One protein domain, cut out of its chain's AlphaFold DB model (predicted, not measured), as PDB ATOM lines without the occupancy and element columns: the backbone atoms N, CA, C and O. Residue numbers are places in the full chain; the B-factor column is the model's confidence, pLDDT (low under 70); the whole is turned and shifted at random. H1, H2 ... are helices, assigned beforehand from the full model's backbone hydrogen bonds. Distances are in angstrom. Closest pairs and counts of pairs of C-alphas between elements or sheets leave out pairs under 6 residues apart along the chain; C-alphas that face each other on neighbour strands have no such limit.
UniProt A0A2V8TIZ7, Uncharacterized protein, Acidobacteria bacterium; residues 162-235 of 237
ATOM      1  N   PRO A 162     351.337  76.280  36.183       92.75
ATOM      2  CA  PRO A 162     351.129  77.106  34.995       92.75
ATOM      3  C   PRO A 162     351.111  78.620  35.272       92.75
ATOM      4  O   PRO A 162     351.739  79.362  34.521       92.75
ATOM      5  N   GLU A 163     350.468  79.085  36.352       91.88
ATOM      6  CA  GLU A 163     350.489  80.505  36.760       91.88
ATOM      7  C   GLU A 163     351.907  80.956  37.126       91.88
ATOM      8  O   GLU A 163     352.345  82.039  36.737       91.88
ATOM      9  N   VAL A 164     352.659  80.088  37.809       93.69
ATOM     10  CA  VAL A 164     354.061  80.317  38.166       93.69
ATOM     11  C   VAL A 164     354.927  80.504  36.916       93.69
ATOM     12  O   VAL A 164     355.675  81.478  36.809       93.69
ATOM     13  N   MET A 165     354.782  79.626  35.920       93.44
ATOM     14  CA  MET A 165     355.481  79.759  34.637       93.44
ATOM     15  C   MET A 165     355.043  80.988  33.847       93.44
ATOM     16  O   MET A 165     355.887  81.687  33.286       93.44
ATOM     17  N   GLN A 166     353.750  81.298  33.827       91.38
ATOM     18  CA  GLN A 166     353.258  82.484  33.141       91.38
ATOM     19  C   GLN A 166     353.813  83.770  33.765       91.38
ATOM     20  O   GLN A 166     354.315  84.622  33.038       91.38
ATOM     21  N   SER A 167     353.814  83.887  35.095       91.88
ATOM     22  CA  SER A 167     354.448  84.998  35.813       91.88
ATOM     23  C   SER A 167     355.912  85.177  35.414       91.88
ATOM     24  O   SER A 167     356.328  86.277  35.042       91.88
ATOM     25  N   PHE A 168     356.688  84.090  35.395       93.06
ATOM     26  CA  PHE A 168     358.089  84.132  34.984       93.06
ATOM     27  C   PHE A 168     358.271  84.631  33.541       93.06
ATOM     28  O   PHE A 168     359.161  85.447  33.271       93.06
ATOM     29  N   LEU A 169     357.439  84.154  32.613       93.44
ATOM     30  CA  LEU A 169     357.552  84.470  31.188       93.44
ATOM     31  C   LEU A 169     356.991  85.850  30.822       93.44
ATOM     32  O   LEU A 169     357.497  86.469  29.888       93.44
ATOM     33  N   CYS A 170     355.983  86.327  31.549       92.25
ATOM     34  CA  CYS A 170     355.195  87.511  31.196       92.25
ATOM     35  C   CYS A 170     355.343  88.685  32.168       92.25
ATOM     36  O   CYS A 170     354.873  89.778  31.873       92.25
ATOM     37  N   GLY A 171     356.017  88.495  33.305       89.19
ATOM     38  CA  GLY A 171     356.233  89.547  34.299       89.19
ATOM     39  C   GLY A 171     355.030  89.821  35.203       89.19
ATOM     40  O   GLY A 171     355.052  90.798  35.949       89.19
ATOM     41  N   THR A 172     353.993  88.979  35.169       84.62
ATOM     42  CA  THR A 172     352.862  89.056  36.102       84.62
ATOM     43  C   THR A 172     353.349  88.811  37.528       84.62
ATOM     44  O   THR A 172     354.138  87.897  37.761       84.62
ATOM     45  N   GLN A 173     352.890  89.598  38.498       84.06
ATOM     46  CA  GLN A 173     353.219  89.356  39.903       84.06
ATOM     47  C   GLN A 173     352.382  88.199  40.455       84.06
ATOM     48  O   GLN A 173     351.176  88.148  40.239       84.06
ATOM     49  N   ILE A 174     353.032  87.283  41.173       85.44
ATOM     50  CA  ILE A 174     352.350  86.291  42.008       85.44
ATOM     51  C   ILE A 174     352.351  86.829  43.426       85.44
ATOM     52  O   ILE A 174     353.407  87.200  43.942       85.44
ATOM     53  N   GLU A 175     351.183  86.846  44.054       81.19
ATOM     54  CA  GLU A 175     351.082  87.203  45.461       81.19
ATOM     55  C   GLU A 175     351.676  86.083  46.329       81.19
ATOM     56  O   GLU A 175     351.259  84.924  46.216       81.19
ATOM     57  N   PRO A 176     352.655  86.393  47.198       81.00
ATOM     58  CA  PRO A 176     353.112  85.446  48.202       81.00
ATOM     59  C   PRO A 176     351.959  85.058  49.129       81.00
ATOM     60  O   PRO A 176     351.116  85.889  49.469       81.00
ATOM     61  N   ALA A 177     351.960  83.817  49.602       84.62
ATOM     62  CA  ALA A 177     351.067  83.402  50.677       84.62
ATOM     63  C   ALA A 177     351.800  83.480  52.027       84.62
ATOM     64  O   ALA A 177     353.013  83.267  52.077       84.62
ATOM     65  N   PRO A 178     351.097  83.724  53.148       85.69
ATOM     66  CA  PRO A 178     351.685  83.565  54.472       85.69
ATOM     67  C   PRO A 178     352.231  82.147  54.672       85.69
ATOM     68  O   PRO A 178     351.651  81.175  54.178       85.69
ATOM     69  N   ALA A 179     353.297  82.009  55.462       85.62
ATOM     70  CA  ALA A 179     353.788  80.700  55.887       85.62
ATOM     71  C   ALA A 179     352.683  79.890  56.591       85.62
ATOM     72  O   ALA A 179     351.718  80.433  57.130       85.62
ATOM     73  N   GLY A 180     352.802  78.565  56.580       86.25
ATOM     74  CA  GLY A 180     351.783  77.685  57.157       86.25
ATOM     75  C   GLY A 180     352.006  76.212  56.826       86.25
ATOM     76  O   GLY A 180     353.034  75.847  56.259       86.25
ATOM     77  N   ALA A 181     351.031  75.375  57.174       90.56
ATOM     78  CA  ALA A 181     351.133  73.930  56.997       90.56
ATOM     79  C   ALA A 181     351.306  73.520  55.517       90.56
ATOM     80  O   ALA A 181     350.843  74.240  54.623       90.56
ATOM     81  N   PRO A 182     351.935  72.360  55.244       94.06
ATOM     82  CA  PRO A 182     351.947  71.772  53.912       94.06
ATOM     83  C   PRO A 182     350.526  71.596  53.371       94.06
ATOM     84  O   PRO A 182     349.609  71.232  54.103       94.06
ATOM     85  N   SER A 183     350.354  71.834  52.077       96.25
ATOM     86  CA  SER A 183     349.131  71.554  51.326       96.25
ATOM     87  C   SER A 183     349.500  71.185  49.895       96.25
ATOM     88  O   SER A 183     350.612  71.476  49.444       96.25
ATOM     89  N   ILE A 184     348.567  70.584  49.158       95.94
ATOM     90  CA  ILE A 184     348.783  70.210  47.752       95.94
ATOM     91  C   ILE A 184     349.233  71.422  46.928       95.94
ATOM     92  O   ILE A 184     350.195  71.345  46.164       95.94
ATOM     93  N   ALA A 185     348.563  72.563  47.110       95.19
ATOM     94  CA  ALA A 185     348.887  73.790  46.392       95.19
ATOM     95  C   ALA A 185     350.304  74.292  46.718       95.19
ATOM     96  O   ALA A 185     351.016  74.735  45.822       95.19
ATOM     97  N   ARG A 186     350.743  74.162  47.976       95.50
ATOM     98  CA  ARG A 186     352.077  74.591  48.419       95.50
ATOM     99  C   ARG A 186     353.193  73.673  47.933       95.50
ATOM    100  O   ARG A 186     354.226  74.178  47.499       95.50
ATOM    101  N   LEU A 187     352.990  72.348  47.936       96.38
ATOM    102  CA  LEU A 187     353.953  71.419  47.324       96.38
ATOM    103  C   LEU A 187     354.117  71.713  45.831       96.38
ATOM    104  O   LEU A 187     355.240  71.897  45.367       96.38
ATOM    105  N   ARG A 188     353.003  71.833  45.098       96.88
ATOM    106  CA  ARG A 188     353.022  72.158  43.665       96.88
ATOM    107  C   ARG A 188     353.698  73.507  43.400       96.88
ATOM    108  O   ARG A 188     354.517  73.599  42.489       96.88
ATOM    109  N   PHE A 189     353.408  74.535  44.201       96.06
ATOM    110  CA  PHE A 189     354.038  75.853  44.080       96.06
ATOM    111  C   PHE A 189     355.555  75.788  44.305       96.06
ATOM    112  O   PHE A 189     356.323  76.311  43.499       96.06
ATOM    113  N   ARG A 190     356.009  75.094  45.356       95.75
ATOM    114  CA  ARG A 190     357.437  74.841  45.613       95.75
ATOM    115  C   ARG A 190     358.101  74.123  44.432       95.75
ATOM    116  O   ARG A 190     359.155  74.563  43.978       95.75
ATOM    117  N   ASN A 191     357.484  73.060  43.916       97.56
ATOM    118  CA  ASN A 191     358.003  72.311  42.766       97.56
ATOM    119  C   ASN A 191     358.123  73.220  41.531       97.56
ATOM    120  O   ASN A 191     359.155  73.240  40.864       97.56
ATOM    121  N   ALA A 192     357.104  74.042  41.271       96.38
ATOM    122  CA  ALA A 192     357.109  74.988  40.162       96.38
ATOM    123  C   ALA A 192     358.218  76.036  40.284       96.38
ATOM    124  O   ALA A 192     358.857  76.349  39.286       96.38
ATOM    125  N   GLN A 193     358.499  76.557  41.484       95.56
ATOM    126  CA  GLN A 193     359.616  77.488  41.687       95.56
ATOM    127  C   GLN A 193     360.970  76.859  41.323       95.56
ATOM    128  O   GLN A 193     361.822  77.529  40.738       95.56
ATOM    129  N   GLN A 194     361.162  75.570  41.604       96.50
ATOM    130  CA  GLN A 194     362.375  74.837  41.222       96.50
ATOM    131  C   GLN A 194     362.443  74.603  39.709       96.50
ATOM    132  O   GLN A 194     363.510  74.757  39.107       96.50
ATOM    133  N   ASP A 195     361.301  74.324  39.077       96.69
ATOM    134  CA  ASP A 195     361.191  74.262  37.620       96.69
ATOM    135  C   ASP A 195     361.541  75.625  36.987       96.69
ATOM    136  O   ASP A 195     362.332  75.687  36.046       96.69
ATOM    137  N   LEU A 196     361.056  76.747  37.536       94.12
ATOM    138  CA  LEU A 196     361.438  78.087  37.064       94.12
ATOM    139  C   LEU A 196     362.928  78.357  37.209       94.12
ATOM    140  O   LEU A 196     363.548  78.955  36.330       94.12
ATOM    141  N   ALA A 197     363.508  77.929  38.324       94.19
ATOM    142  CA  ALA A 197     364.919  78.121  38.581       94.19
ATOM    143  C   ALA A 197     365.779  77.403  37.519       94.19
ATOM    144  O   ALA A 197     366.799  77.944  37.087       94.19
ATOM    145  N   LEU A 198     365.330  76.247  37.014       94.88
ATOM    146  CA  LEU A 198     365.907  75.595  35.832       94.88
ATOM    147  C   LEU A 198     365.611  76.373  34.539       94.88
ATOM    148  O   LEU A 198     366.519  76.610  33.742       94.88
ATOM    149  N   ALA A 199     364.363  76.805  34.346       94.50
ATOM    150  CA  ALA A 199     363.921  77.550  33.164       94.50
ATOM    151  C   ALA A 199     364.662  78.885  32.977       94.50
ATOM    152  O   ALA A 199     364.864  79.317  31.845       94.50
ATOM    153  N   SER A 200     365.126  79.508  34.067       91.00
ATOM    154  CA  SER A 200     365.899  80.761  34.062       91.00
ATOM    155  C   SER A 200     367.196  80.708  33.244       91.00
ATOM    156  O   SER A 200     367.727  81.749  32.863       91.00
ATOM    157  N   ARG A 201     367.682  79.500  32.929       88.94
ATOM    158  CA  ARG A 201     368.870  79.255  32.095       88.94
ATOM    159  C   ARG A 201     368.580  79.299  30.592       88.94
ATOM    160  O   ARG A 201     369.491  79.126  29.788       88.94
ATOM    161  N   ILE A 202     367.321  79.493  30.205       89.75
ATOM    162  CA  ILE A 202     366.845  79.468  28.821       89.75
ATOM    163  C   ILE A 202     366.220  80.819  28.479       89.75
ATOM    164  O   ILE A 202     365.655  81.504  29.330       89.75
ATOM    165  N   SER A 203     366.281  81.193  27.200       93.06
ATOM    166  CA  SER A 203     365.527  82.334  26.681       93.06
ATOM    167  C   SER A 203     364.026  82.188  26.958       93.06
ATOM    168  O   SER A 203     363.398  81.201  26.558       93.06
ATOM    169  N   LYS A 204     363.435  83.219  27.575       94.12
ATOM    170  CA  LYS A 204     361.985  83.320  27.791       94.12
ATOM    171  C   LYS A 204     361.214  83.280  26.472       94.12
ATOM    172  O   LYS A 204     360.176  82.635  26.394       94.12
ATOM    173  N   ASP A 205     361.735  83.919  25.426       92.94
ATOM    174  CA  ASP A 205     361.119  83.926  24.092       92.94
ATOM    175  C   ASP A 205     361.097  82.522  23.492       92.94
ATOM    176  O   ASP A 205     360.077  82.091  22.956       92.94
ATOM    177  N   GLY A 206     362.194  81.778  23.666       90.88
ATOM    178  CA  GLY A 206     362.287  80.382  23.244       90.88
ATOM    179  C   GLY A 206     361.281  79.487  23.966       90.88
ATOM    180  O   GLY A 206     360.594  78.702  23.319       90.88
ATOM    181  N   LEU A 207     361.141  79.637  25.288       92.62
ATOM    182  CA  LEU A 207     360.161  78.882  26.079       92.62
ATOM    183  C   LEU A 207     358.718  79.212  25.677       92.62
ATOM    184  O   LEU A 207     357.914  78.299  25.487       92.62
ATOM    185  N   ARG A 208     358.394  80.500  25.496       92.56
ATOM    186  CA  ARG A 208     357.065  80.931  25.037       92.56
ATOM    187  C   ARG A 208     356.718  80.326  23.682       92.56
ATOM    188  O   ARG A 208     355.655  79.729  23.548       92.56
ATOM    189  N   ALA A 209     357.629  80.422  22.713       91.50
ATOM    190  CA  ALA A 209     357.429  79.863  21.379       91.50
ATOM    191  C   ALA A 209     357.292  78.332  21.403       91.50
ATOM    192  O   ALA A 209     356.405  77.785  20.754       91.50
ATOM    193  N   MET A 210     358.132  77.641  22.180       91.69
ATOM    194  CA  MET A 210     358.146  76.177  22.262       91.69
ATOM    195  C   MET A 210     356.851  75.596  22.838       91.69
ATOM    196  O   MET A 210     356.381  74.564  22.365       91.69
ATOM    197  N   PHE A 211     356.280  76.246  23.853       90.88
ATOM    198  CA  PHE A 211     355.091  75.753  24.554       90.88
ATOM    199  C   PHE A 211     353.807  76.508  24.197       90.88
ATOM    200  O   PHE A 211     352.764  76.241  24.790       90.88
ATOM    201  N   GLY A 212     353.863  77.433  23.233       88.00
ATOM    202  CA  GLY A 212     352.709  78.216  22.788       88.00
ATOM    203  C   GLY A 212     352.119  79.112  23.880       88.00
ATOM    204  O   GLY A 212     350.907  79.302  23.921       88.00
ATOM    205  N   ILE A 213     352.952  79.630  24.787       88.31
ATOM    206  CA  ILE A 213     352.505  80.471  25.906       88.31
ATOM    207  C   ILE A 213     352.450  81.929  25.453       88.31
ATOM    208  O   ILE A 213     353.471  82.508  25.073       88.31
ATOM    209  N   THR A 214     351.273  82.543  25.556       88.12
ATOM    210  CA  THR A 214     351.068  83.983  25.357       88.12
ATOM    211  C   THR A 214     350.754  84.671  26.689       88.12
ATOM    212  O   THR A 214     350.298  84.040  27.643       88.12
ATOM    213  N   CYS A 215     351.037  85.972  26.776       89.19
ATOM    214  CA  CYS A 215     350.856  86.735  28.017       89.19
ATOM    215  C   CYS A 215     349.430  87.253  28.227       89.19
ATOM    216  O   CYS A 215     349.100  87.669  29.332       89.19
ATOM    217  N   ASP A 216     348.588  87.154  27.196       87.19
ATOM    218  CA  ASP A 216     347.206  87.641  27.206       87.19
ATOM    219  C   ASP A 216     346.172  86.508  27.357       87.19
ATOM    220  O   ASP A 216     344.970  86.764  27.399       87.19
ATOM    221  N   ALA A 217     346.612  85.246  27.410       83.88
ATOM    222  CA  ALA A 217     345.738  84.079  27.530       83.88
ATOM    223  C   ALA A 217     345.855  83.426  28.909       83.88
ATOM    224  O   ALA A 217     346.914  83.449  29.530       83.88
ATOM    225  N   ALA A 218     344.782  82.789  29.376       81.31
ATOM    226  CA  ALA A 218     344.858  81.950  30.567       81.31
ATOM    227  C   ALA A 218     345.800  80.749  30.330       81.31
ATOM    228  O   ALA A 218     345.882  80.252  29.198       81.31
ATOM    229  N   PRO A 219     346.481  80.242  31.373       76.44
ATOM    230  CA  PRO A 219     347.265  79.024  31.251       76.44
ATOM    231  C   PRO A 219     346.401  77.834  30.801       76.44
ATOM    232  O   PRO A 219     345.206  77.786  31.110       76.44
ATOM    233  N   PRO A 220     346.978  76.834  30.113       81.88
ATOM    234  CA  PRO A 220     346.221  75.664  29.678       81.88
ATOM    235  C   PRO A 220     345.586  74.909  30.851       81.88
ATOM    236  O   PRO A 220     346.253  74.577  31.827       81.88
ATOM    237  N   GLY A 221     344.288  74.610  30.728       81.94
ATOM    238  CA  GLY A 221     343.513  73.900  31.753       81.94
ATOM    239  C   GLY A 221     343.587  72.368  31.682       81.94
ATOM    240  O   GLY A 221     343.031  71.697  32.552       81.94
ATOM    241  N   GLU A 222     344.244  71.812  30.655       90.25
ATOM    242  CA  GLU A 222     344.448  70.366  30.492       90.25
ATOM    243  C   GLU A 222     345.264  69.820  31.675       90.25
ATOM    244  O   GLU A 222     346.370  70.289  31.966       90.25
ATOM    245  N   ALA A 223     344.711  68.818  32.365       88.44
ATOM    246  CA  ALA A 223     345.416  68.133  33.439       88.44
ATOM    247  C   ALA A 223     346.706  67.509  32.885       88.44
ATOM    248  O   ALA A 223     346.703  66.915  31.814       88.44
ATOM    249  N   GLU A 224     347.809  67.678  33.612       95.12
ATOM    250  CA  GLU A 224     349.160  67.248  33.217       95.12
ATOM    251  C   GLU A 224     349.838  68.020  32.073       95.12
ATOM    252  O   GLU A 224     351.003  67.733  31.791       95.12
ATOM    253  N   TRP A 225     349.224  69.047  31.465       93.31
ATOM    254  CA  TRP A 225     349.884  69.836  30.406       93.31
ATOM    255  C   TRP A 225     351.268  70.356  30.824       93.31
ATOM    256  O   TRP A 225     352.230  70.302  30.055       93.31
ATOM    257  N   TYR A 226     351.390  70.778  32.086       95.31
ATOM    258  CA  TYR A 226     352.633  71.291  32.655       95.31
ATOM    259  C   TYR A 226     353.781  70.265  32.661       95.31
ATOM    260  O   TYR A 226     354.951  70.648  32.609       95.31
ATOM    261  N   LEU A 227     353.482  68.958  32.643       95.94
ATOM    262  CA  LEU A 227     354.515  67.921  32.551       95.94
ATOM    263  C   LEU A 227     355.343  68.044  31.272       95.94
ATOM    264  O   LEU A 227     356.509  67.667  31.287       95.94
ATOM    265  N   ARG A 228     354.792  68.604  30.187       94.06
ATOM    266  CA  ARG A 228     355.539  68.840  28.938       94.06
ATOM    267  C   ARG A 228     356.700  69.810  29.159       94.06
ATOM    268  O   ARG A 228     357.798  69.584  28.655       94.06
ATOM    269  N   ILE A 229     356.458  70.855  29.949       95.19
ATOM    270  CA  ILE A 229     357.472  71.840  30.331       95.19
ATOM    271  C   ILE A 229     358.484  71.192  31.267       95.19
ATOM    272  O   ILE A 229     359.681  71.225  30.989       95.19
ATOM    273  N   ARG A 230     358.022  70.552  32.345       96.44
ATOM    274  CA  ARG A 230     358.922  69.923  33.319       96.44
ATOM    275  C   ARG A 230     359.828  68.869  32.684       96.44
ATOM    276  O   ARG A 230     361.034  68.877  32.915       96.44
ATOM    277  N   ASP A 231     359.276  67.999  31.843       95.50
ATOM    278  CA  ASP A 231     360.046  66.966  31.147       95.50
ATOM    279  C   ASP A 231     361.148  67.559  30.266       95.50
ATOM    280  O   ASP A 231     362.220  66.963  30.148       95.50
ATOM    281  N   TYR A 232     360.889  68.709  29.642       95.56
ATOM    282  CA  TYR A 232     361.896  69.438  28.881       95.56
ATOM    283  C   TYR A 232     362.979  70.008  29.803       95.56
ATOM    284  O   TYR A 232     364.165  69.770  29.571       95.56
ATOM    285  N   LEU A 233     362.583  70.680  30.888       96.25
ATOM    286  CA  LEU A 233     363.509  71.278  31.851       96.25
ATOM    287  C   LEU A 233     364.429  70.239  32.507       96.25
ATOM    288  O   LEU A 233     365.615  70.491  32.705       96.25
ATOM    289  N   TYR A 234     363.922  69.040  32.794       95.81
ATOM    290  CA  TYR A 234     364.711  67.982  33.435       95.81
ATOM    291  C   TYR A 234     365.681  67.290  32.469       95.81
ATOM    292  O   TYR A 234     366.519  66.498  32.893       95.81
ATOM    293  N   ARG A 235     365.593  67.573  31.166       91.94
ATOM    294  CA  ARG A 235     366.528  67.075  30.144       91.94
ATOM    295  C   ARG A 235     367.600  68.097  29.769       91.94
ATOM    296  O   ARG A 235     368.454  67.773  28.943       91.94
TER     297      ARG A 235
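What this domain is: This is residues 162 to 235 of the 237 residues of an uncharacterized protein of Acidobacteria bacterium (UniProt A0A2V8TIZ7). What does the model look like? One long helix, H2, has two short helices packed on it, H1 on residues 189 to 196 and H4 on residues 195 to 199, and a third short helix, H3, follows the last residue of H2 after a tight link of 4 residues. Two long loops, residues 171 to 183 between H1 and H2 and residues 212 to 226 between H3 and H4, join these parts, and residues 178 to 185, of which 184 and 185 belong to H2, stick out from the body. What is the make-up? The printed part has 74 residues with four named helices in the order H1, H2, H3, H4 and no named strand, in the class all helix. It is compact, with a radius of gyration of the C-alphas of 12.4 A and spans of 36 by 28 by 25 A.

Where its parts are: Where is the longest helix? H2 is residues 184 to 199, 22.3 A long, from C-alpha 184 at (348.783, 70.210, 47.752). Where are the others? H1 is residues 162 to 170, 11.8 A, from C-alpha 162 at (351.129, 77.106, 34.995). H3 is residues 204 to 211, 10.7 A, and H4 is residues 227 to 233, 9.6 A, ending at C-alpha 233 at (363.509, 71.278, 31.851).

How they stand to each other: What touches H2? H1 touches its residues 189 to 196, closest at the C-alphas of Val 164 and Ala 192, 6.5 A, the same way at a shallow tilt of 34 degrees, only just short of steep. H4 touches its residues 195 to 199, closest at the C-alphas of Leu 198 and Leu 233, 6.3 A, the same way at a tilt of 37 degrees, only just steep. Where is H3? It only just touches H1, with 3 pairs of C-alphas within 8 A, the closest those of Leu 169 and Lys 204, 5.7 A, opposite ways at a steep tilt of 43 degrees. What of the backbones? In H1, H2, H3 and H4 every O i to N i+4 pair is within hydrogen-bond range.

The domain as a whole: How large is it? The two C-alphas farthest apart, those of Ala 181 and Ala 209, are 36.7 A apart. Are there cuts or long links? The printed part has no cut; the links H1 to H2, 13 residues, and H3 to H4, 15 residues, are long. Is confidence low anywhere? No printed residue is under 70, and the mean pLDDT of the printed part is 91.3.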